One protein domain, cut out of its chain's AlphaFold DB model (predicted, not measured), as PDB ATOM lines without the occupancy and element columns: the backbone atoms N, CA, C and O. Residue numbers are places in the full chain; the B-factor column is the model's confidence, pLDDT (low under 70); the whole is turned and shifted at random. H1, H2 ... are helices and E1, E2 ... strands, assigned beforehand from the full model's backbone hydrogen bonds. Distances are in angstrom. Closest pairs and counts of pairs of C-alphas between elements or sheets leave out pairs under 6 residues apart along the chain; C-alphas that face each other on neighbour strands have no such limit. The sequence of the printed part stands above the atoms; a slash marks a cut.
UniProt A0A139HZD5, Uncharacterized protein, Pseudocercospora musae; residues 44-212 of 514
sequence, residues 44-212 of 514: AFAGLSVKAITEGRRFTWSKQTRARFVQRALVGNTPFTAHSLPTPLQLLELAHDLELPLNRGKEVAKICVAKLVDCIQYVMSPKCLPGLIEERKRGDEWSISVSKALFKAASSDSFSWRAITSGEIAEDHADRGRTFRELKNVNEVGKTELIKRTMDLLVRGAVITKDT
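What this domain is: This is residues 44 to 212 of the 514 residues of an uncharacterized protein of Pseudocercospora musae (UniProt A0A139HZD5). Picture an elongated body with a narrow three-stranded sheet, E1, E2 and E3, together with the short helices H5 and H7 toward one end, and a crossed cluster of helices toward the other, where H1, H3 and H8 pack on the long helix H4. H2 lies between these two groups, touching H4 on the one hand and H5 and H6 on the other. The printed part has 169 residues, with eight named helices and three named strands in the order H1 H2 H3 H4 E1 E2 H5 H6 H7 E3 H8; the class is mostly helix. The sheet's order is E1 - E2 - E3, all antiparallel. The whole is compact, with a radius of gyration of the C-alphas of 16.8 A, and spans 57 by 35 by 25 A.

Where its parts are: Start with the sheet: find C-alpha 133 at (53.178, -35.113, 35.566), where E1, residues 133 to 138, begins and runs 15.9 A. E2, residues 141 to 147, comes back over 19.8 A, and E3, residues 180 to 183, is the short third strand. Between E2 and E3 along the chain you meet H5, residues 148 to 154, H6, residues 161 to 165, and H7, residues 168 to 175. Next find C-alpha 106 at (29.203, -55.534, 22.226); from there H4, residues 106 to 123, the longest helix, runs 25.5 A to C-alpha 123 at (44.615, -36.455, 29.311). Before it come H1, residues 50 to 54, H2, residues 63 to 75, 18.2 A long, and H3, residues 88 to 97, 14.3 A long. H8, residues 191 to 204, is the last element; it runs 19.9 A and ends at C-alpha 204, (29.208, -61.245, 32.871).

How they stand to each other: In the sheet, E1 and E2 form a hairpin, antiparallel at 160 degrees; look for N 134 and O 145, 2.9 A apart and within hydrogen-bond range. E2 and E3 are antiparallel at 139 degrees, with N 181 and O 146 within hydrogen-bond range at 2.8 A. H5 only grazes the sheet with its residues 148 to 153, and H7 only grazes it with its residues 169 to 174. H5 and H7 touch at a shallow tilt of 23 degrees, opposite ways, closest at the C-alphas of Ala 149 and His 173, 5.1 A. With residues 70 to 75 alone, H2 touches H5, closest at the C-alphas of Gln 71 and Ala 154, 4.8 A. With residues 63 to 67 alone it touches H6, closest at the C-alphas of Ala 67 and Trp 161, 4.9 A. H2 and H4 are about perpendicular at 77 degrees and touch, closest at the C-alphas of Phe 69 and Ile 120, 6.6 A. H4 is the hub, touching four helices. It touches H3 about perpendicular at 86 degrees, closest at the C-alphas of Ala 95 and Val 113, 7.3 A. It touches H8 at a steep tilt of 41 degrees, opposite ways, closest at the C-alphas of Ala 114 and Ile 195, 6.3 A. It touches H1 with residues 107 to 112 alone, closest at the C-alphas of Thr 54 and Val 108, 6.2 A. In each of the eight helices every O i to N i+4 pair is within hydrogen-bond range.

The domain as a whole: The two C-alphas farthest apart are those of Gly 177 and Asp 211, 57.0 A. The printed part has no cut. The one long link is H2 to H3, residues 76 to 87. The mean pLDDT of the printed part is 93.1, and residues 209 to 212 of this model are under 70.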
ATOM      1  N   ALA A  44      23.663 -41.469  20.274       76.50
ATOM      2  CA  ALA A  44      24.038 -42.416  21.309       76.50
ATOM      3  C   ALA A  44      24.975 -41.768  22.329       76.50
ATOM      4  O   ALA A  44      24.790 -41.952  23.526       76.50
ATOM      5  N   PHE A  45      25.980 -41.011  21.870       83.56
ATOM      6  CA  PHE A  45      26.949 -40.376  22.765       83.56
ATOM      7  C   PHE A  45      27.723 -39.240  22.106       83.56
ATOM      8  O   PHE A  45      28.164 -39.372  20.970       83.56
ATOM      9  N   ALA A  46      27.942 -38.142  22.839       81.56
ATOM     10  CA  ALA A  46      28.745 -36.997  22.389       81.56
ATOM     11  C   ALA A  46      28.364 -36.471  20.986       81.56
ATOM     12  O   ALA A  46      29.225 -36.045  20.219       81.56
ATOM     13  N   GLY A  47      27.073 -36.522  20.641       84.81
ATOM     14  CA  GLY A  47      26.576 -36.115  19.322       84.81
ATOM     15  C   GLY A  47      26.857 -37.111  18.189       84.81
ATOM     16  O   GLY A  47      26.674 -36.763  17.027       84.81
ATOM     17  N   LEU A  48      27.287 -38.337  18.498       89.88
ATOM     18  CA  LEU A  48      27.491 -39.420  17.535       89.88
ATOM     19  C   LEU A  48      26.348 -40.439  17.619       89.88
ATOM     20  O   LEU A  48      25.934 -40.828  18.714       89.88
ATOM     21  N   SER A  49      25.860 -40.887  16.461       91.50
ATOM     22  CA  SER A  49      24.967 -42.045  16.350       91.50
ATOM     23  C   SER A  49      25.731 -43.356  16.551       91.50
ATOM     24  O   SER A  49      26.965 -43.384  16.515       91.50
ATOM     25  N   VAL A  50      25.005 -44.462  16.730       89.81
ATOM     26  CA  VAL A  50      25.598 -45.805  16.841       89.81
ATOM     27  C   VAL A  50      26.480 -46.123  15.629       89.81
ATOM     28  O   VAL A  50      27.634 -46.514  15.799       89.81
ATOM     29  N   LYS A  51      25.983 -45.850  14.419       90.81
ATOM     30  CA  LYS A  51      26.723 -46.042  13.168       90.81
ATOM     31  C   LYS A  51      27.979 -45.180  13.070       90.81
ATOM     32  O   LYS A  51      29.042 -45.661  12.703       90.81
ATOM     33  N   ALA A  52      27.908 -43.916  13.484       91.81
ATOM     34  CA  ALA A  52      29.090 -43.059  13.536       91.81
ATOM     35  C   ALA A  52      30.161 -43.592  14.510       91.81
ATOM     36  O   ALA A  52      31.361 -43.413  14.280       91.81
ATOM     37  N   ILE A  53      29.744 -44.237  15.604       92.81
ATOM     38  CA  ILE A  53      30.660 -44.870  16.558       92.81
ATOM     39  C   ILE A  53      31.308 -46.113  15.939       92.81
ATOM     40  O   ILE A  53      32.529 -46.248  16.040       92.81
ATOM     41  N   THR A  54      30.538 -46.986  15.281       92.31
ATOM     42  CA  THR A  54      31.067 -48.195  14.623       92.31
ATOM     43  C   THR A  54      31.967 -47.866  13.431       92.31
ATOM     44  O   THR A  54      33.008 -48.494  13.268       92.31
ATOM     45  N   GLU A  55      31.676 -46.788  12.694       94.00
ATOM     46  CA  GLU A  55      32.555 -46.197  11.668       94.00
ATOM     47  C   GLU A  55      33.868 -45.620  12.240       94.00
ATOM     48  O   GLU A  55      34.752 -45.190  11.497       94.00
ATOM     49  N   GLY A  56      34.021 -45.567  13.566       90.88
ATOM     50  CA  GLY A  56      35.247 -45.120  14.216       90.88
ATOM     51  C   GLY A  56      35.435 -43.603  14.232       90.88
ATOM     52  O   GLY A  56      36.572 -43.133  14.388       90.88
ATOM     53  N   ARG A  57      34.352 -42.816  14.111       93.94
ATOM     54  CA  ARG A  57      34.439 -41.351  14.206       93.94
ATOM     55  C   ARG A  57      35.081 -40.914  15.524       93.94
ATOM     56  O   ARG A  57      35.046 -41.595  16.551       93.94
ATOM     57  N   ARG A  58      35.736 -39.752  15.486       92.06
ATOM     58  CA  ARG A  58      36.466 -39.215  16.640       92.06
ATOM     59  C   ARG A  58      35.494 -38.716  17.706       92.06
ATOM     60  O   ARG A  58      34.585 -37.951  17.412       92.06
ATOM     61  N   PHE A  59      35.755 -39.102  18.951       92.94
ATOM     62  CA  PHE A  59      34.988 -38.665  20.112       92.94
ATOM     63  C   PHE A  59      35.482 -37.283  20.542       92.94
ATOM     64  O   PHE A  59      36.671 -37.096  20.820       92.94
ATOM     65  N   THR A  60      34.579 -36.309  20.619       92.56
ATOM     66  CA  THR A  60      34.891 -34.977  21.145       92.56
ATOM     67  C   THR A  60      34.576 -34.923  22.632       92.56
ATOM     68  O   THR A  60      33.437 -34.722  23.043       92.56
ATOM     69  N   TRP A  61      35.606 -35.090  23.456       94.31
ATOM     70  CA  TRP A  61      35.473 -35.005  24.909       94.31
ATOM     71  C   TRP A  61      35.463 -33.553  25.379       94.31
ATOM     72  O   TRP A  61      36.431 -32.817  25.140       94.31
ATOM     73  N   SER A  62      34.388 -33.166  26.070       95.06
ATOM     74  CA  SER A  62      34.228 -31.823  26.631       95.06
ATOM     75  C   SER A  62      35.336 -31.496  27.640       95.06
ATOM     76  O   SER A  62      35.922 -32.385  28.267       95.06
ATOM     77  N   LYS A  63      35.611 -30.204  27.845       96.06
ATOM     78  CA  LYS A  63      36.564 -29.748  28.872       96.06
ATOM     79  C   LYS A  63      36.163 -30.236  30.271       96.06
ATOM     80  O   LYS A  63      37.024 -30.652  31.036       96.06
ATOM     81  N   GLN A  64      34.867 -30.249  30.582       95.69
ATOM     82  CA  GLN A  64      34.355 -30.739  31.863       95.69
ATOM     83  C   GLN A  64      34.625 -32.238  32.047       95.69
ATOM     84  O   GLN A  64      35.102 -32.650  33.098       95.69
ATOM     85  N   THR A  65      34.402 -33.047  31.009       95.50
ATOM     86  CA  THR A  65      34.701 -34.485  31.031       95.50
ATOM     87  C   THR A  65      36.186 -34.747  31.279       95.50
ATOM     88  O   THR A  65      36.536 -35.573  32.117       95.50
ATOM     89  N   ARG A  66      37.074 -33.991  30.620       96.50
ATOM     90  CA  ARG A  66      38.524 -34.098  30.851       96.50
ATOM     91  C   ARG A  66      38.914 -33.724  32.278       96.50
ATOM     92  O   ARG A  66      39.756 -34.392  32.865       96.50
ATOM     93  N   ALA A  67      38.284 -32.697  32.851       96.69
ATOM     94  CA  ALA A  67      38.491 -32.344  34.252       96.69
ATOM     95  C   ALA A  67      38.077 -33.493  35.185       96.69
ATOM     96  O   ALA A  67      38.854 -33.883  36.053       96.69
ATOM     97  N   ARG A  68      36.912 -34.109  34.943       95.50
ATOM     98  CA  ARG A  68      36.453 -35.275  35.715       95.50
ATOM     99  C   ARG A  68      37.426 -36.452  35.635       95.50
ATOM    100  O   ARG A  68      37.636 -37.112  36.649       95.50
ATOM    101  N   PHE A  69      38.057 -36.691  34.479       96.19
ATOM    102  CA  PHE A  69      39.107 -37.709  34.368       96.19
ATOM    103  C   PHE A  69      40.260 -37.438  35.323       96.19
ATOM    104  O   PHE A  69      40.633 -38.338  36.063       96.19
ATOM    105  N   VAL A  70      40.771 -36.206  35.363       97.38
ATOM    106  CA  VAL A  70      41.865 -35.839  36.274       97.38
ATOM    107  C   VAL A  70      41.439 -35.972  37.739       97.38
ATOM    108  O   VAL A  70      42.192 -36.517  38.540       97.38
ATOM    109  N   GLN A  71      40.223 -35.545  38.093       96.31
ATOM    110  CA  GLN A  71      39.712 -35.700  39.460       96.31
ATOM    111  C   GLN A  71      39.645 -37.170  39.871       96.31
ATOM    112  O   GLN A  71      40.226 -37.556  40.881       96.31
ATOM    113  N   ARG A  72      38.997 -38.023  39.071       95.25
ATOM    114  CA  ARG A  72      38.879 -39.454  39.386       95.25
ATOM    115  C   ARG A  72      40.222 -40.176  39.365       95.25
ATOM    116  O   ARG A  72      40.425 -41.075  40.176       95.25
ATOM    117  N   ALA A  73      41.135 -39.752  38.497       95.56
ATOM    118  CA  ALA A  73      42.487 -40.284  38.418       95.56
ATOM    119  C   ALA A  73      43.331 -39.999  39.662       95.56
ATOM    120  O   ALA A  73      44.207 -40.796  39.981       95.56
ATOM    121  N   LEU A  74      43.090 -38.884  40.359       96.00
ATOM    122  CA  LEU A  74      43.958 -38.425  41.447       96.00
ATOM    123  C   LEU A  74      43.321 -38.497  42.840       96.00
ATOM    124  O   LEU A  74      44.037 -38.687  43.819       96.00
ATOM    125  N   VAL A  75      42.001 -38.345  42.950       93.62
ATOM    126  CA  VAL A  75      41.284 -38.304  44.241       93.62
ATOM    127  C   VAL A  75      40.894 -39.707  44.726       93.62
ATOM    128  O   VAL A  75      40.639 -39.907  45.910       93.62
ATOM    129  N   GLY A  76      40.869 -40.701  43.833       86.44
ATOM    130  CA  GLY A  76      40.505 -42.075  44.179       86.44
ATOM    131  C   GLY A  76      41.529 -42.800  45.062       86.44
ATOM    132  O   GLY A  76      42.707 -42.450  45.113       86.44
ATOM    133  N   ASN A  77      41.082 -43.887  45.701       87.12
ATOM    134  CA  ASN A  77      41.937 -44.772  46.510       87.12
ATOM    135  C   ASN A  77      43.084 -45.395  45.696       87.12
ATOM    136  O   ASN A  77      44.162 -45.660  46.222       87.12
ATOM    137  N   THR A  78      42.837 -45.628  44.409       89.94
ATOM    138  CA  THR A  78      43.786 -46.201  43.451       89.94
ATOM    139  C   THR A  78      44.020 -45.198  42.324       89.94
ATOM    140  O   THR A  78      43.295 -45.230  41.323       89.94
ATOM    141  N   PRO A  79      44.969 -44.262  42.490       93.50
ATOM    142  CA  PRO A  79      45.257 -43.269  41.468       93.50
ATOM    143  C   PRO A  79      45.815 -43.925  40.201       93.50
ATOM    144  O   PRO A  79      46.485 -44.955  40.274       93.50
ATOM    145  N   PHE A  80      45.546 -43.321  39.047       95.38
ATOM    146  CA  PHE A  80      45.954 -43.838  37.738       95.38
ATOM    147  C   PHE A  80      46.448 -42.708  36.821       95.38
ATOM    148  O   PHE A  80      46.118 -41.540  37.014       95.38
ATOM    149  N   THR A  81      47.264 -43.038  35.821       95.00
ATOM    150  CA  THR A  81      47.861 -42.107  34.847       95.00
ATOM    151  C   THR A  81      47.934 -42.735  33.448       95.00
ATOM    152  O   THR A  81      47.280 -43.742  33.178       95.00
ATOM    153  N   ALA A  82      48.708 -42.152  32.522       95.12
ATOM    154  CA  ALA A  82      48.850 -42.687  31.170       95.12
ATOM    155  C   ALA A  82      49.549 -44.057  31.125       95.12
ATOM    156  O   ALA A  82      49.148 -44.923  30.336       95.12
ATOM    157  N   HIS A  83      50.559 -44.260  31.980       94.44
ATOM    158  CA  HIS A  83      51.290 -45.527  32.101       94.44
ATOM    159  C   HIS A  83      50.810 -46.442  33.235       94.44
ATOM    160  O   HIS A  83      51.080 -47.639  33.181       94.44
ATOM    161  N   SER A  84      50.069 -45.924  34.218       94.75
ATOM    162  CA  SER A  84      49.396 -46.738  35.235       94.75
ATOM    163  C   SER A  84      47.895 -46.696  34.987       94.75
ATOM    164  O   SER A  84      47.222 -45.782  35.445       94.75
ATOM    165  N   LEU A  85      47.372 -47.619  34.182       95.44
ATOM    166  CA  LEU A  85      45.984 -47.560  33.720       95.44
ATOM    167  C   LEU A  85      44.969 -47.865  34.840       95.44
ATOM    168  O   LEU A  85      45.274 -48.641  35.754       95.44
ATOM    169  N   PRO A  86      43.736 -47.322  34.756       96.19
ATOM    170  CA  PRO A  86      42.689 -47.622  35.727       96.19
ATOM    171  C   PRO A  86      42.381 -49.120  35.775       96.19
ATOM    172  O   PRO A  86      42.565 -49.858  34.805       96.19
ATOM    173  N   THR A  87      41.875 -49.577  36.915       95.81
ATOM    174  CA  THR A  87      41.328 -50.934  37.021       95.81
ATOM    175  C   THR A  87      40.068 -51.079  36.153       95.81
ATOM    176  O   THR A  87      39.395 -50.081  35.882       95.81
ATOM    177  N   PRO A  88      39.691 -52.307  35.738       96.25
ATOM    178  CA  PRO A  88      38.446 -52.526  34.999       96.25
ATOM    179  C   PRO A  88      37.212 -51.935  35.698       96.25
ATOM    180  O   PRO A  88      36.352 -51.361  35.041       96.25
ATOM    181  N   LEU A  89      37.154 -52.013  37.033       94.25
ATOM    182  CA  LEU A  89      36.066 -51.455  37.843       94.25
ATOM    183  C   LEU A  89      36.003 -49.931  37.750       94.25
ATOM    184  O   LEU A  89      34.966 -49.382  37.400       94.25
ATOM    185  N   GLN A  90      37.129 -49.252  37.971       95.12
ATOM    186  CA  GLN A  90      37.195 -47.792  37.854       95.12
ATOM    187  C   GLN A  90      36.855 -47.314  36.442       95.12
ATOM    188  O   GLN A  90      36.248 -46.260  36.266       95.12
ATOM    189  N   LEU A  91      37.247 -48.083  35.424       96.25
ATOM    190  CA  LEU A  91      36.922 -47.769  34.040       96.25
ATOM    191  C   LEU A  91      35.415 -47.888  33.770       96.25
ATOM    192  O   LEU A  91      34.874 -47.055  33.046       96.25
ATOM    193  N   LEU A  92      34.734 -48.871  34.370       95.31
ATOM    194  CA  LEU A  92      33.275 -49.001  34.302       95.31
ATOM    195  C   LEU A  92      32.551 -47.890  35.055       95.31
ATOM    196  O   LEU A  92      31.591 -47.343  34.523       95.31
ATOM    197  N   GLU A  93      33.023 -47.519  36.244       93.94
ATOM    198  CA  GLU A  93      32.479 -46.382  36.999       93.94
ATOM    199  C   GLU A  93      32.586 -45.089  36.184       93.94
ATOM    200  O   GLU A  93      31.602 -44.377  36.018       93.94
ATOM    201  N   LEU A  94      33.753 -44.828  35.585       94.75
ATOM    202  CA  LEU A  94      33.948 -43.688  34.688       94.75
ATOM    203  C   LEU A  94      33.047 -43.750  33.458       94.75
ATOM    204  O   LEU A  94      32.518 -42.727  33.033       94.75
ATOM    205  N   ALA A  95      32.889 -44.929  32.861       95.00
ATOM    206  CA  ALA A  95      32.017 -45.108  31.711       95.00
ATOM    207  C   ALA A  95      30.546 -44.837  32.068       95.00
ATOM    208  O   ALA A  95      29.833 -44.226  31.274       95.00
ATOM    209  N   HIS A  96      30.122 -45.241  33.266       92.62
ATOM    210  CA  HIS A  96      28.795 -44.976  33.807       92.62
ATOM    211  C   HIS A  96      28.583 -43.487  34.112       92.62
ATOM    212  O   HIS A  96      27.597 -42.909  33.671       92.62
ATOM    213  N   ASP A  97      29.533 -42.833  34.788       91.50
ATOM    214  CA  ASP A  97      29.472 -41.397  35.120       91.50
ATOM    215  C   ASP A  97      29.446 -40.479  33.889       91.50
ATOM    216  O   ASP A  97      29.125 -39.289  33.976       91.50
ATOM    217  N   LEU A  98      29.859 -41.020  32.745       92.31
ATOM    218  CA  LEU A  98      29.824 -40.361  31.448       92.31
ATOM    219  C   LEU A  98      28.660 -40.809  30.576       92.31
ATOM    220  O   LEU A  98      28.580 -40.345  29.445       92.31
ATOM    221  N   GLU A  99      27.794 -41.687  31.077       92.38
ATOM    222  CA  GLU A  99      26.632 -42.198  30.352       92.38
ATOM    223  C   GLU A  99      27.028 -42.800  28.992       92.38
ATOM    224  O   GLU A  99      26.389 -42.568  27.963       92.38
ATOM    225  N   LEU A 100      28.127 -43.567  28.959       92.75
ATOM    226  CA  LEU A 100      28.537 -44.243  27.731       92.75
ATOM    227  C   LEU A 100      27.480 -45.283  27.313       92.75
ATOM    228  O   LEU A 100      26.955 -46.003  28.165       92.75
ATOM    229  N   PRO A 101      27.206 -45.436  26.003       91.50
ATOM    230  CA  PRO A 101      26.154 -46.300  25.472       91.50
ATOM    231  C   PRO A 101      26.605 -47.770  25.450       91.50
ATOM    232  O   PRO A 101      26.621 -48.429  24.411       91.50
ATOM    233  N   LEU A 102      27.005 -48.296  26.610       92.06
ATOM    234  CA  LEU A 102      27.557 -49.644  26.772       92.06
ATOM    235  C   LEU A 102      26.524 -50.747  26.503       92.06
ATOM    236  O   LEU A 102      26.893 -51.887  26.245       92.06
ATOM    237  N   ASN A 103      25.234 -50.414  26.541       89.00
ATOM    238  CA  ASN A 103      24.121 -51.320  26.267       89.00
ATOM    239  C   ASN A 103      23.744 -51.400  24.776       89.00
ATOM    240  O   ASN A 103      22.901 -52.210  24.404       89.00
ATOM    241  N   ARG A 104      24.357 -50.596  23.897       87.88
ATOM    242  CA  ARG A 104      24.049 -50.562  22.451       87.88
ATOM    243  C   ARG A 104      24.765 -51.654  21.647       87.88
ATOM    244  O   ARG A 104      25.009 -51.500  20.457       87.88
ATOM    245  N   GLY A 105      25.104 -52.764  22.298       89.75
ATOM    246  CA  GLY A 105      25.783 -53.906  21.693       89.75
ATOM    247  C   GLY A 105      27.277 -53.984  22.009       89.75
ATOM    248  O   GLY A 105      27.931 -53.018  22.411       89.75
ATOM    249  N   LYS A 106      27.830 -55.189  21.825       92.31
ATOM    250  CA  LYS A 106      29.203 -55.534  22.226       92.31
ATOM    251  C   LYS A 106      30.266 -54.712  21.504       92.31
ATOM    252  O   LYS A 106      31.275 -54.349  22.107       92.31
ATOM    253  N   GLU A 107      30.060 -54.447  20.220       92.94
ATOM    254  CA  GLU A 107      31.018 -53.713  19.396       92.94
ATOM    255  C   GLU A 107      31.078 -52.233  19.777       92.94
ATOM    256  O   GLU A 107      32.162 -51.719  20.055       92.94
ATOM    257  N   VAL A 108      29.918 -51.588  19.914       92.81
ATOM    258  CA  VAL A 108      29.802 -50.196  20.372       92.81
ATOM    259  C   VAL A 108      30.445 -50.032  21.744       92.81
ATOM    260  O   VAL A 108      31.304 -49.171  21.919       92.81
ATOM    261  N   ALA A 109      30.115 -50.911  22.697       94.38
ATOM    262  CA  ALA A 109      30.709 -50.899  24.029       94.38
ATOM    263  C   ALA A 109      32.239 -51.033  23.978       94.38
ATOM    264  O   ALA A 109      32.947 -50.252  24.614       94.38
ATOM    265  N   LYS A 110      32.769 -51.961  23.169       96.25
ATOM    266  CA  LYS A 110      34.217 -52.144  22.993       96.25
ATOM    267  C   LYS A 110      34.886 -50.883  22.440       96.25
ATOM    268  O   LYS A 110      35.947 -50.504  22.935       96.25
ATOM    269  N   ILE A 111      34.281 -50.230  21.445       96.06
ATOM    270  CA  ILE A 111      34.791 -48.977  20.868       96.06
ATOM    271  C   ILE A 111      34.757 -47.860  21.914       96.06
ATOM    272  O   ILE A 111      35.772 -47.196  22.118       96.06
ATOM    273  N   CYS A 112      33.639 -47.681  22.619       95.75
ATOM    274  CA  CYS A 112      33.494 -46.677  23.671       95.75
ATOM    275  C   CYS A 112      34.533 -46.862  24.785       95.75
ATOM    276  O   CYS A 112      35.218 -45.904  25.140       95.75
ATOM    277  N   VAL A 113      34.713 -48.089  25.284       96.94
ATOM    278  CA  VAL A 113      35.721 -48.417  26.305       96.94
ATOM    279  C   VAL A 113      37.133 -48.151  25.779       96.94
ATOM    280  O   VAL A 113      37.932 -47.517  26.464       96.94
ATOM    281  N   ALA A 114      37.450 -48.559  24.548       97.56
ATOM    282  CA  ALA A 114      38.759 -48.300  23.951       97.56
ATOM    283  C   ALA A 114      39.053 -46.795  23.822       97.56
ATOM    284  O   ALA A 114      40.131 -46.344  24.214       97.56
ATOM    285  N   LYS A 115      38.083 -46.009  23.333       96.56
ATOM    286  CA  LYS A 115      38.195 -44.547  23.201       96.56
ATOM    287  C   LYS A 115      38.288 -43.846  24.554       96.56
ATOM    288  O   LYS A 115      38.987 -42.838  24.656       96.56
ATOM    289  N   LEU A 116      37.610 -44.367  25.577       96.88
ATOM    290  CA  LEU A 116      37.721 -43.878  26.947       96.88
ATOM    291  C   LEU A 116      39.144 -44.079  27.481       96.88
ATOM    292  O   LEU A 116      39.746 -43.121  27.959       96.88
ATOM    293  N   VAL A 117      39.714 -45.281  27.328       97.50
ATOM    294  CA  VAL A 117      41.104 -45.558  27.736       97.50
ATOM    295  C   VAL A 117      42.085 -44.654  26.992       97.50
ATOM    296  O   VAL A 117      42.941 -44.043  27.625       97.50
ATOM    297  N   ASP A 118      41.924 -44.491  25.675       97.19
ATOM    298  CA  ASP A 118      42.753 -43.576  24.879       97.19
ATOM    299  C   ASP A 118      42.679 -42.132  25.376       97.19
ATOM    300  O   ASP A 118      43.693 -41.435  25.458       97.19
ATOM    301  N   CYS A 119      41.479 -41.670  25.734       96.50
ATOM    302  CA  CYS A 119      41.307 -40.325  26.253       96.50
ATOM    303  C   CYS A 119      41.960 -40.155  27.625       96.50
ATOM    304  O   CYS A 119      42.639 -39.153  27.833       96.50
ATOM    305  N   ILE A 120      41.809 -41.131  28.525       97.00
ATOM    306  CA  ILE A 120      42.460 -41.125  29.840       97.00
ATOM    307  C   ILE A 120      43.978 -41.072  29.672       97.00
ATOM    308  O   ILE A 120      44.619 -40.211  30.271       97.00
ATOM    309  N   GLN A 121      44.549 -41.921  28.811       97.00
ATOM    310  CA  GLN A 121      45.987 -41.917  28.542       97.00
ATOM    311  C   GLN A 121      46.463 -40.578  27.993       97.00
ATOM    312  O   GLN A 121      47.476 -40.051  28.439       97.00
ATOM    313  N   TYR A 122      45.723 -39.998  27.052       97.25
ATOM    314  CA  TYR A 122      46.062 -38.694  26.503       97.25
ATOM    315  C   TYR A 122      45.984 -37.588  27.564       97.25
ATOM    316  O   TYR A 122      46.944 -36.834  27.729       97.25
ATOM    317  N   VAL A 123      44.873 -37.495  28.300       97.50
ATOM    318  CA  VAL A 123      44.615 -36.455  29.311       97.50
ATOM    319  C   VAL A 123      45.604 -36.534  30.469       97.50
ATOM    320  O   VAL A 123      46.091 -35.496  30.905       97.50
ATOM    321  N   MET A 124      45.937 -37.743  30.920       97.31
ATOM    322  CA  MET A 124      46.879 -37.988  32.015       97.31
ATOM    323  C   MET A 124      48.336 -38.114  31.553       97.31
ATOM    324  O   MET A 124      49.185 -38.543  32.331       97.31
ATOM    325  N   SER A 125      48.641 -37.763  30.300       97.00
ATOM    326  CA  SER A 125      50.016 -37.771  29.798       97.00
ATOM    327  C   SER A 125      50.767 -36.484  30.164       97.00
ATOM    328  O   SER A 125      50.161 -35.406  30.230       97.00
ATOM    329  N   PRO A 126      52.108 -36.536  30.251       96.50
ATOM    330  CA  PRO A 126      52.952 -35.349  30.390       96.50
ATOM    331  C   PRO A 126      52.762 -34.326  29.261       96.50
ATOM    332  O   PRO A 126      53.059 -33.149  29.437       96.50
ATOM    333  N   LYS A 127      52.252 -34.751  28.095       96.38
ATOM    334  CA  LYS A 127      51.965 -33.855  26.965       96.38
ATOM    335  C   LYS A 127      50.774 -32.937  27.245       96.38
ATOM    336  O   LYS A 127      50.793 -31.782  26.837       96.38
ATOM    337  N   CYS A 128      49.738 -33.450  27.911       96.81
ATOM    338  CA  CYS A 128      48.555 -32.664  28.272       96.81
ATOM    339  C   CYS A 128      48.724 -31.897  29.580       96.81
ATOM    340  O   CYS A 128      48.071 -30.874  29.770       96.81
ATOM    341  N   LEU A 129      49.582 -32.396  30.468       96.94
ATOM    342  CA  LEU A 129      49.827 -31.842  31.796       96.94
ATOM    343  C   LEU A 129      51.328 -31.547  31.982       96.94
ATOM    344  O   LEU A 129      51.974 -32.147  32.848       96.94
ATOM    345  N   PRO A 130      51.907 -30.649  31.159       96.06
ATOM    346  CA  PRO A 130      53.344 -30.401  31.147       96.06
ATOM    347  C   PRO A 130      53.824 -29.848  32.488       96.06
ATOM    348  O   PRO A 130      53.253 -28.903  33.028       96.06
ATOM    349  N   GLY A 131      54.874 -30.461  33.040       96.00
ATOM    350  CA  GLY A 131      55.453 -30.081  34.333       96.00
ATOM    351  C   GLY A 131      54.599 -30.442  35.554       96.00
ATOM    352  O   GLY A 131      55.061 -30.283  36.678       96.00
ATOM    353  N   LEU A 132      53.379 -30.951  35.360       98.00
ATOM    354  CA  LEU A 132      52.518 -31.427  36.444       98.00
ATOM    355  C   LEU A 132      52.572 -32.947  36.605       98.00
ATOM    356  O   LEU A 132      52.286 -33.448  37.691       98.00
ATOM    357  N   ILE A 133      52.939 -33.670  35.548       97.75
ATOM    358  CA  ILE A 133      53.178 -35.113  35.566       97.75
ATOM    359  C   ILE A 133      54.565 -35.378  34.988       97.75
ATOM    360  O   ILE A 133      54.881 -34.926  33.887       97.75
ATOM    361  N   GLU A 134      55.369 -36.147  35.716       96.75
ATOM    362  CA  GLU A 134      56.628 -36.694  35.225       96.75
ATOM    363  C   GLU A 134      56.548 -38.218  35.175       96.75
ATOM    364  O   GLU A 134      56.282 -38.877  36.180       96.75
ATOM    365  N   GLU A 135      56.824 -38.772  34.000       94.88
ATOM    366  CA  GLU A 135      56.921 -40.210  33.777       94.88
ATOM    367  C   GLU A 135      58.364 -40.525  33.387       94.88
ATOM    368  O   GLU A 135      58.879 -40.023  32.385       94.88
ATOM    369  N   ARG A 136      59.051 -41.328  34.203       94.94
ATOM    370  CA  ARG A 136      60.434 -41.746  33.968       94.94
ATOM    371  C   ARG A 136      60.502 -43.262  33.950       94.94
ATOM    372  O   ARG A 136      60.154 -43.920  34.925       94.94
ATOM    373  N   LYS A 137      61.006 -43.822  32.857       94.00
ATOM    374  CA  LYS A 137      61.302 -45.252  32.775       94.00
ATOM    375  C   LYS A 137      62.666 -45.521  33.414       94.00
ATOM    376  O   LYS A 137      63.668 -44.963  32.969       94.00
ATOM    377  N   ARG A 138      62.717 -46.354  34.455       93.06
ATOM    378  CA  ARG A 138      63.956 -46.784  35.121       93.06
ATOM    379  C   ARG A 138      64.055 -48.307  35.013       93.06
ATOM    380  O   ARG A 138      63.475 -49.030  35.812       93.06
ATOM    381  N   GLY A 139      64.793 -48.787  34.013       92.06
ATOM    382  CA  GLY A 139      64.814 -50.212  33.670       92.06
ATOM    383  C   GLY A 139      63.483 -50.634  33.048       92.06
ATOM    384  O   GLY A 139      63.025 -49.989  32.103       92.06
ATOM    385  N   ASP A 140      62.863 -51.676  33.594       90.31
ATOM    386  CA  ASP A 140      61.553 -52.170  33.146       90.31
ATOM    387  C   ASP A 140      60.373 -51.520  33.883       90.31
ATOM    388  O   ASP A 140      59.230 -51.636  33.443       90.31
ATOM    389  N   GLU A 141      60.645 -50.774  34.957       90.62
ATOM    390  CA  GLU A 141      59.623 -50.119  35.768       90.62
ATOM    391  C   GLU A 141      59.445 -48.642  35.377       90.62
ATOM    392  O   GLU A 141      60.394 -47.919  35.044       90.62
ATOM    393  N   TRP A 142      58.198 -48.180  35.423       92.31
ATOM    394  CA  TRP A 142      57.846 -46.774  35.261       92.31
ATOM    395  C   TRP A 142      57.718 -46.116  36.636       92.31
ATOM    396  O   TRP A 142      56.839 -46.480  37.412       92.31
ATOM    397  N   SER A 143      58.552 -45.112  36.912       94.31
ATOM    398  CA  SER A 143      58.353 -44.188  38.030       94.31
ATOM    399  C   SER A 143      57.504 -43.023  37.535       94.31
ATOM    400  O   SER A 143      57.867 -42.315  36.590       94.31
ATOM    401  N   ILE A 144      56.334 -42.867  38.143       95.88
ATOM    402  CA  ILE A 144      55.355 -41.847  37.786       95.88
ATOM    403  C   ILE A 144      55.233 -40.923  38.980       95.88
ATOM    404  O   ILE A 144      54.982 -41.367  40.096       95.88
ATOM    405  N   SER A 145      55.392 -39.626  38.765       96.81
ATOM    406  CA  SER A 145      55.258 -38.641  39.826       96.81
ATOM    407  C   SER A 145      54.346 -37.511  39.379       96.81
ATOM    408  O   SER A 145      54.400 -37.049  38.241       96.81
ATOM    409  N   VAL A 146      53.447 -37.103  40.269       97.88
ATOM    410  CA  VAL A 146      52.406 -36.118  39.976       97.88
ATOM    411  C   VAL A 146      52.509 -34.972  40.972       97.88
ATOM    412  O   VAL A 146      52.709 -35.177  42.169       97.88
ATOM    413  N   SER A 147      52.395 -33.747  40.469       98.25
ATOM    414  CA  SER A 147      52.470 -32.514  41.246       98.25
ATOM    415  C   SER A 147      51.503 -32.532  42.432       98.25
ATOM    416  O   SER A 147      50.307 -32.803  42.286       98.25
ATOM    417  N   LYS A 148      51.999 -32.172  43.625       97.94
ATOM    418  CA  LYS A 148      51.150 -32.027  44.822       97.94
ATOM    419  C   LYS A 148      50.100 -30.921  44.665       97.94
ATOM    420  O   LYS A 148      49.014 -31.041  45.230       97.94
ATOM    421  N   ALA A 149      50.403 -29.872  43.895       98.12
ATOM    422  CA  ALA A 149      49.444 -28.814  43.578       98.12
ATOM    423  C   ALA A 149      48.291 -29.362  42.729       98.12
ATOM    424  O   ALA A 149      47.132 -29.089  43.028       98.12
ATOM    425  N   LEU A 150      48.590 -30.229  41.752       98.12
ATOM    426  CA  LEU A 150      47.559 -30.875  40.942       98.12
ATOM    427  C   LEU A 150      46.660 -31.793  41.784       98.12
ATOM    428  O   LEU A 150      45.446 -31.735  41.623       98.12
ATOM    429  N   PHE A 151      47.210 -32.573  42.723       97.12
ATOM    430  CA  PHE A 151      46.393 -33.357  43.666       97.12
ATOM    431  C   PHE A 151      45.448 -32.481  44.489       97.12
ATOM    432  O   PHE A 151      44.265 -32.797  44.614       97.12
ATOM    433  N   LYS A 152      45.964 -31.383  45.052       97.56
ATOM    434  CA  LYS A 152      45.154 -30.466  45.859       97.56
ATOM    435  C   LYS A 152      44.061 -29.814  45.015       97.56
ATOM    436  O   LYS A 152      42.918 -29.773  45.452       97.56
ATOM    437  N   ALA A 153      44.401 -29.354  43.812       97.75
ATOM    438  CA  ALA A 153      43.443 -28.766  42.889       97.75
ATOM    439  C   ALA A 153      42.368 -29.782  42.481       97.75
ATOM    440  O   ALA A 153      41.189 -29.471  42.563       97.75
ATOM    441  N   ALA A 154      42.757 -31.005  42.112       97.44
ATOM    442  CA  ALA A 154      41.836 -32.072  41.717       97.44
ATOM    443  C   ALA A 154      40.893 -32.509  42.850       97.44
ATOM    444  O   ALA A 154      39.783 -32.954  42.577       97.44
ATOM    445  N   SER A 155      41.315 -32.353  44.108       97.12
ATOM    446  CA  SER A 155      40.488 -32.626  45.293       97.12
ATOM    447  C   SER A 155      39.465 -31.523  45.590       97.12
ATOM    448  O   SER A 155      38.630 -31.703  46.467       97.12
ATOM    449  N   SER A 156      39.536 -30.380  44.899       97.00
ATOM    450  CA  SER A 156      38.573 -29.287  45.044       97.00
ATOM    451  C   SER A 156      37.334 -29.527  44.183       97.00
ATOM    452  O   SER A 156      37.447 -29.888  43.008       97.00
ATOM    453  N   ASP A 157      36.155 -29.209  44.715       95.38
ATOM    454  CA  ASP A 157      34.892 -29.242  43.963       95.38
ATOM    455  C   ASP A 157      34.860 -28.207  42.827       95.38
ATOM    456  O   ASP A 157      34.192 -28.394  41.812       95.38
ATOM    457  N   SER A 158      35.636 -27.126  42.963       95.56
ATOM    458  CA  SER A 158      35.774 -26.070  41.951       95.56
ATOM    459  C   SER A 158      36.751 -26.414  40.821       95.56
ATOM    460  O   SER A 158      37.006 -25.580  39.944       95.56
ATOM    461  N   PHE A 159      37.331 -27.617  40.827       97.38
ATOM    462  CA  PHE A 159      38.310 -28.010  39.828       97.38
ATOM    463  C   PHE A 159      37.726 -27.953  38.416       97.38
ATOM    464  O   PHE A 159      36.680 -28.525  38.104       97.38
ATOM    465  N   SER A 160      38.451 -27.294  37.518       97.25
ATOM    466  CA  SER A 160      38.056 -27.179  36.124       97.25
ATOM    467  C   SER A 160      39.255 -27.344  35.206       97.25
ATOM    468  O   SER A 160      40.388 -27.005  35.544       97.25
ATOM    469  N   TRP A 161      38.997 -27.788  33.976       97.06
ATOM    470  CA  TRP A 161      40.037 -27.867  32.950       97.06
ATOM    471  C   TRP A 161      40.651 -26.497  32.636       97.06
ATOM    472  O   TRP A 161      41.785 -26.416  32.173       97.06
ATOM    473  N   ARG A 162      39.910 -25.409  32.902       96.88
ATOM    474  CA  ARG A 162      40.409 -24.049  32.712       96.88
ATOM    475  C   ARG A 162      41.611 -23.776  33.611       96.88
ATOM    476  O   ARG A 162      42.576 -23.251  33.078       96.88
ATOM    477  N   ALA A 163      41.571 -24.193  34.880       96.19
ATOM    478  CA  ALA A 163      42.660 -24.012  35.849       96.19
ATOM    479  C   ALA A 163      43.964 -24.718  35.426       96.19
ATOM    480  O   ALA A 163      45.063 -24.250  35.712       96.19
ATOM    481  N   ILE A 164      43.851 -25.828  34.688       95.75
ATOM    482  CA  ILE A 164      45.005 -26.468  34.042       95.75
ATOM    483  C   ILE A 164      45.508 -25.583  32.896       95.75
ATOM    484  O   ILE A 164      46.681 -25.227  32.844       95.75
ATOM    485  N   THR A 165      44.624 -25.227  31.961       96.19
ATOM    486  CA  THR A 165      45.022 -24.518  30.732       96.19
ATOM    487  C   THR A 165      45.439 -23.064  30.945       96.19
ATOM    488  O   THR A 165      46.137 -22.522  30.097       96.19
ATOM    489  N   SER A 166      45.003 -22.426  32.034       96.56
ATOM    490  CA  SER A 166      45.405 -21.065  32.401       96.56
ATOM    491  C   SER A 166      46.816 -21.006  32.977       96.56
ATOM    492  O   SER A 166      47.370 -19.919  33.048       96.56
ATOM    493  N   GLY A 167      47.383 -22.144  33.386       97.00
ATOM    494  CA  GLY A 167      48.663 -22.193  34.090       97.00
ATOM    495  C   GLY A 167      48.554 -21.985  35.601       97.00
ATOM    496  O   GLY A 167      49.552 -22.164  36.284       97.00
ATOM    497  N   GLU A 168      47.363 -21.724  36.147       97.62
ATOM    498  CA  GLU A 168      47.147 -21.468  37.584       97.62
ATOM    499  C   GLU A 168      47.697 -22.599  38.470       97.62
ATOM    500  O   GLU A 168      48.392 -22.366  39.456       97.62
ATOM    501  N   ILE A 169      47.460 -23.856  38.085       97.88
ATOM    502  CA  ILE A 169      47.978 -25.016  38.833       97.88
ATOM    503  C   ILE A 169      49.503 -25.151  38.677       97.88
ATOM    504  O   ILE A 169      50.178 -25.655  39.576       97.88
ATOM    505  N   ALA A 170      50.060 -24.727  37.540       97.75
ATOM    506  CA  ALA A 170      51.502 -24.745  37.309       97.75
ATOM    507  C   ALA A 170      52.216 -23.653  38.123       97.75
ATOM    508  O   ALA A 170      53.299 -23.908  38.650       97.75
ATOM    509  N   GLU A 171      51.589 -22.488  38.283       97.94
ATOM    510  CA  GLU A 171      52.032 -21.422  39.185       97.94
ATOM    511  C   GLU A 171      51.990 -21.896  40.646       97.94
ATOM    512  O   GLU A 171      53.034 -21.913  41.294       97.94
ATOM    513  N   ASP A 172      50.865 -22.452  41.125       97.62
ATOM    514  CA  ASP A 172      50.778 -23.020  42.489       97.62
ATOM    515  C   ASP A 172      51.795 -24.160  42.704       97.62
ATOM    516  O   ASP A 172      52.319 -24.353  43.803       97.62
ATOM    517  N   HIS A 173      52.124 -24.927  41.660       97.94
ATOM    518  CA  HIS A 173      53.192 -25.925  41.724       97.94
ATOM    519  C   HIS A 173      54.580 -25.288  41.873       97.94
ATOM    520  O   HIS A 173      55.386 -25.777  42.671       97.94
ATOM    521  N   ALA A 174      54.869 -24.219  41.130       97.81
ATOM    522  CA  ALA A 174      56.129 -23.492  41.223       97.81
ATOM    523  C   ALA A 174      56.298 -22.836  42.602       97.81
ATOM    524  O   ALA A 174      57.339 -23.031  43.232       97.81
ATOM    525  N   ASP A 175      55.252 -22.179  43.102       97.69
ATOM    526  CA  ASP A 175      55.237 -21.498  44.402       97.69
ATOM    527  C   ASP A 175      55.444 -22.470  45.569       97.69
ATOM    528  O   ASP A 175      56.057 -22.141  46.584       97.69
ATOM    529  N   ARG A 176      55.011 -23.726  45.407       95.69
ATOM    530  CA  ARG A 176      55.218 -24.808  46.386       95.69
ATOM    531  C   ARG A 176      56.533 -25.561  46.218       95.69
ATOM    532  O   ARG A 176      56.660 -26.688  46.709       95.69
ATOM    533  N   GLY A 177      57.491 -24.990  45.494       96.62
ATOM    534  CA  GLY A 177      58.817 -25.573  45.303       96.62
ATOM    535  C   GLY A 177      58.825 -26.815  44.412       96.62
ATOM    536  O   GLY A 177      59.667 -27.690  44.596       96.62
ATOM    537  N   ARG A 178      57.880 -26.921  43.470       96.44
ATOM    538  CA  ARG A 178      57.791 -28.003  42.475       96.44
ATOM    539  C   ARG A 178      57.804 -29.407  43.078       96.44
ATOM    540  O   ARG A 178      58.494 -30.314  42.620       96.44
ATOM    541  N   THR A 179      57.041 -29.594  44.150       97.62
ATOM    542  CA  THR A 179      56.997 -30.880  44.848       97.62
ATOM    543  C   THR A 179      56.092 -31.886  44.136       97.62
ATOM    544  O   THR A 179      54.931 -31.606  43.815       97.62
ATOM    545  N   PHE A 180      56.618 -33.094  43.942       97.88
ATOM    546  CA  PHE A 180      55.898 -34.225  43.361       97.88
ATOM    547  C   PHE A 180      55.535 -35.256  44.433       97.88
ATOM    548  O   PHE A 180      56.186 -35.376  45.474       97.88
ATOM    549  N   ARG A 181      54.456 -35.995  44.183       96.62
ATOM    550  CA  ARG A 181      54.081 -37.216  44.891       96.62
ATOM    551  C   ARG A 181      54.280 -38.375  43.925       96.62
ATOM    552  O   ARG A 181      53.692 -38.380  42.847       96.62
ATOM    553  N   GLU A 182      55.106 -39.337  44.314       96.12
ATOM    554  CA  GLU A 182      55.293 -40.555  43.532       96.12
ATOM    555  C   GLU A 182      54.027 -41.416  43.604       96.12
ATOM    556  O   GLU A 182      53.443 -41.623  44.674       96.12
ATOM    557  N   LEU A 183      53.581 -41.867  42.440       94.12
ATOM    558  CA  LEU A 183      52.498 -42.810  42.269       94.12
ATOM    559  C   LEU A 183      53.104 -44.186  42.045       94.12
ATOM    560  O   LEU A 183      53.798 -44.423  41.058       94.12
ATOM    561  N   LYS A 184      52.809 -45.106  42.964       89.12
ATOM    562  CA  LYS A 184      53.148 -46.510  42.774       89.12
ATOM    563  C   LYS A 184      52.320 -47.036  41.608       89.12
ATOM    564  O   LYS A 184      51.099 -46.891  41.629       89.12
ATOM    565  N   ASN A 185      52.963 -47.643  40.614       81.75
ATOM    566  CA  ASN A 185      52.229 -48.298  39.543       81.75
ATOM    567  C   ASN A 185      51.486 -49.506  40.133       81.75
ATOM    568  O   ASN A 185      52.094 -50.517  40.467       81.75
ATOM    569  N   VAL A 186      50.176 -49.368  40.346       77.75
ATOM    570  CA  VAL A 186      49.359 -50.432  40.953       77.75
ATOM    571  C   VAL A 186      48.986 -51.491  39.914       77.75
ATOM    572  O   VAL A 186      48.652 -52.615  40.274       77.75
ATOM    573  N   ASN A 187      49.028 -51.142  38.626       81.88
ATOM    574  CA  ASN A 187      48.382 -51.923  37.587       81.88
ATOM    575  C   ASN A 187      49.282 -52.055  36.350       81.88
ATOM    576  O   ASN A 187      49.365 -51.158  35.515       81.88
ATOM    577  N   GLU A 188      49.915 -53.217  36.202       85.62
ATOM    578  CA  GLU A 188      50.747 -53.568  35.036       85.62
ATOM    579  C   GLU A 188      49.916 -54.044  33.830       85.62
ATOM    580  O   GLU A 188      50.433 -54.558  32.837       85.62
ATOM    581  N   VAL A 189      48.593 -53.901  33.906       92.31
ATOM    582  CA  VAL A 189      47.684 -54.374  32.870       92.31
ATOM    583  C   VAL A 189      47.792 -53.467  31.646       92.31
ATOM    584  O   VAL A 189      47.413 -52.298  31.680       92.31
ATOM    585  N   GLY A 190      48.276 -54.026  30.537       95.00
ATOM    586  CA  GLY A 190      48.321 -53.325  29.256       95.00
ATOM    587  C   GLY A 190      46.928 -52.937  28.746       95.00
ATOM    588  O   GLY A 190      45.925 -53.573  29.069       95.00
ATOM    589  N   LYS A 191      46.866 -51.917  27.881       96.56
ATOM    590  CA  LYS A 191      45.615 -51.371  27.317       96.56
ATOM    591  C   LYS A 191      44.675 -52.446  26.754       96.56
ATOM    592  O   LYS A 191      43.477 -52.420  27.022       96.56
ATOM    593  N   THR A 192      45.201 -53.380  25.964       97.00
ATOM    594  CA  THR A 192      44.410 -54.444  25.322       97.00
ATOM    595  C   THR A 192      43.786 -55.390  26.344       97.00
ATOM    596  O   THR A 192      42.602 -55.708  26.246       97.00
ATOM    597  N   GLU A 193      44.563 -55.788  27.348       97.31
ATOM    598  CA  GLU A 193      44.114 -56.653  28.436       97.31
ATOM    599  C   GLU A 193      43.105 -55.932  29.343       97.31
ATOM    600  O   GLU A 193      42.104 -56.525  29.738       97.31
ATOM    601  N   LEU A 194      43.298 -54.634  29.603       97.31
ATOM    602  CA  LEU A 194      42.340 -53.821  30.353       97.31
ATOM    603  C   LEU A 194      40.983 -53.764  29.644       97.31
ATOM    604  O   LEU A 194      39.951 -54.019  30.267       97.31
ATOM    605  N   ILE A 195      40.976 -53.472  28.340       97.81
ATOM    606  CA  ILE A 195      39.744 -53.442  27.539       97.81
ATOM    607  C   ILE A 195      39.078 -54.819  27.562       97.81
ATOM    608  O   ILE A 195      37.877 -54.907  27.803       97.81
ATOM    609  N   LYS A 196      39.848 -55.897  27.366       97.56
ATOM    610  CA  LYS A 196      39.333 -57.271  27.398       97.56
ATOM    611  C   LYS A 196      38.662 -57.592  28.737       97.56
ATOM    612  O   LYS A 196      37.497 -57.968  28.739       97.56
ATOM    613  N   ARG A 197      39.344 -57.359  29.864       97.19
ATOM    614  CA  ARG A 197      38.793 -57.600  31.212       97.19
ATOM    615  C   ARG A 197      37.550 -56.763  31.495       97.19
ATOM    616  O   ARG A 197      36.606 -57.251  32.103       97.19
ATOM    617  N   THR A 198      37.535 -55.515  31.036       97.12
ATOM    618  CA  THR A 198      36.380 -54.616  31.185       97.12
ATOM    619  C   THR A 198      35.181 -55.123  30.385       97.12
ATOM    620  O   THR A 198      34.066 -55.171  30.897       97.12
ATOM    621  N   MET A 199      35.409 -55.575  29.149       96.94
ATOM    622  CA  MET A 199      34.369 -56.195  28.329       96.94
ATOM    623  C   MET A 199      33.870 -57.511  28.931       96.94
ATOM    624  O   MET A 199      32.668 -57.761  28.908       96.94
ATOM    625  N   ASP A 200      34.755 -58.328  29.505       95.44
ATOM    626  CA  ASP A 200      34.367 -59.564  30.190       95.44
ATOM    627  C   ASP A 200      33.461 -59.275  31.396       95.44
ATOM    628  O   ASP A 200      32.477 -59.986  31.599       95.44
ATOM    629  N   LEU A 201      33.731 -58.207  32.159       94.69
ATOM    630  CA  LEU A 201      32.838 -57.752  33.231       94.69
ATOM    631  C   LEU A 201      31.475 -57.310  32.688       94.69
ATOM    632  O   LEU A 201      30.457 -57.736  33.220       94.69
ATOM    633  N   LEU A 202      31.433 -56.525  31.607       92.94
ATOM    634  CA  LEU A 202      30.170 -56.087  30.991       92.94
ATOM    635  C   LEU A 202      29.315 -57.252  30.480       92.94
ATOM    636  O   LEU A 202      28.092 -57.232  30.614       92.94
ATOM    637  N   VAL A 203      29.956 -58.270  29.901       91.75
ATOM    638  CA  VAL A 203      29.276 -59.483  29.431       91.75
ATOM    639  C   VAL A 203      28.778 -60.318  30.612       91.75
ATOM    640  O   VAL A 203      27.646 -60.794  30.580       91.75
ATOM    641  N   ARG A 204      29.588 -60.482  31.667       89.94
ATOM    642  CA  ARG A 204      29.208 -61.245  32.871       89.94
ATOM    643  C   ARG A 204      28.086 -60.585  33.660       89.94
ATOM    644  O   ARG A 204      27.200 -61.287  34.128       89.94
ATOM    645  N   GLY A 205      28.102 -59.260  33.772       84.00
ATOM    646  CA  GLY A 205      27.052 -58.489  34.435       84.00
ATOM    647  C   GLY A 205      25.749 -58.393  33.646       84.00
ATOM    648  O   GLY A 205      24.873 -57.634  34.043       84.00
ATOM    649  N   ALA A 206      25.638 -59.086  32.504       74.88
ATOM    650  CA  ALA A 206      24.503 -59.022  31.585       74.88
ATOM    651  C   ALA A 206      24.133 -57.593  31.132       74.88
ATOM    652  O   ALA A 206      23.039 -57.372  30.627       74.88
ATOM    653  N   VAL A 207      25.053 -56.625  31.251       75.88
ATOM    654  CA  VAL A 207      24.849 -55.242  30.778       75.88
ATOM    655  C   VAL A 207      24.747 -55.222  29.255       75.88
ATOM    656  O   VAL A 207      23.988 -54.453  28.671       75.88
ATOM    657  N   ILE A 208      25.499 -56.114  28.610       76.81
ATOM    658  CA  ILE A 208      25.394 -56.399  27.185       76.81
ATOM    659  C   ILE A 208      24.568 -57.680  27.059       76.81
ATOM    660  O   ILE A 208      25.119 -58.777  26.940       76.81
ATOM    661  N   THR A 209      23.241 -57.570  27.136       60.25
ATOM    662  CA  THR A 209      22.378 -58.704  26.802       60.25
ATOM    663  C   THR A 209      22.574 -59.040  25.326       60.25
ATOM    664  O   THR A 209      22.540 -58.161  24.467       60.25
ATOM    665  N   LYS A 210      22.789 -60.324  25.012       59.12
ATOM    666  CA  LYS A 210      22.853 -60.802  23.617       59.12
ATOM    667  C   LYS A 210      21.563 -60.497  22.839       59.12
ATOM    668  O   LYS A 210      21.606 -60.417  21.619       59.12
ATOM    669  N   ASP A 211      20.456 -60.271  23.545       54.22
ATOM    670  CA  ASP A 211      19.175 -59.894  22.965       54.22
ATOM    671  C   ASP A 211      19.009 -58.372  22.920       54.22
ATOM    672  O   ASP A 211      18.527 -57.748  23.864       54.22
ATOM    673  N   THR A 212      19.350 -57.768  21.783       52.72
ATOM    674  CA  THR A 212      19.019 -56.370  21.444       52.72
ATOM    675  C   THR A 212      17.531 -56.162  21.130       52.72
ATOM    676  O   THR A 212      17.102 -55.043  20.867       52.72
TER     677      THR A 212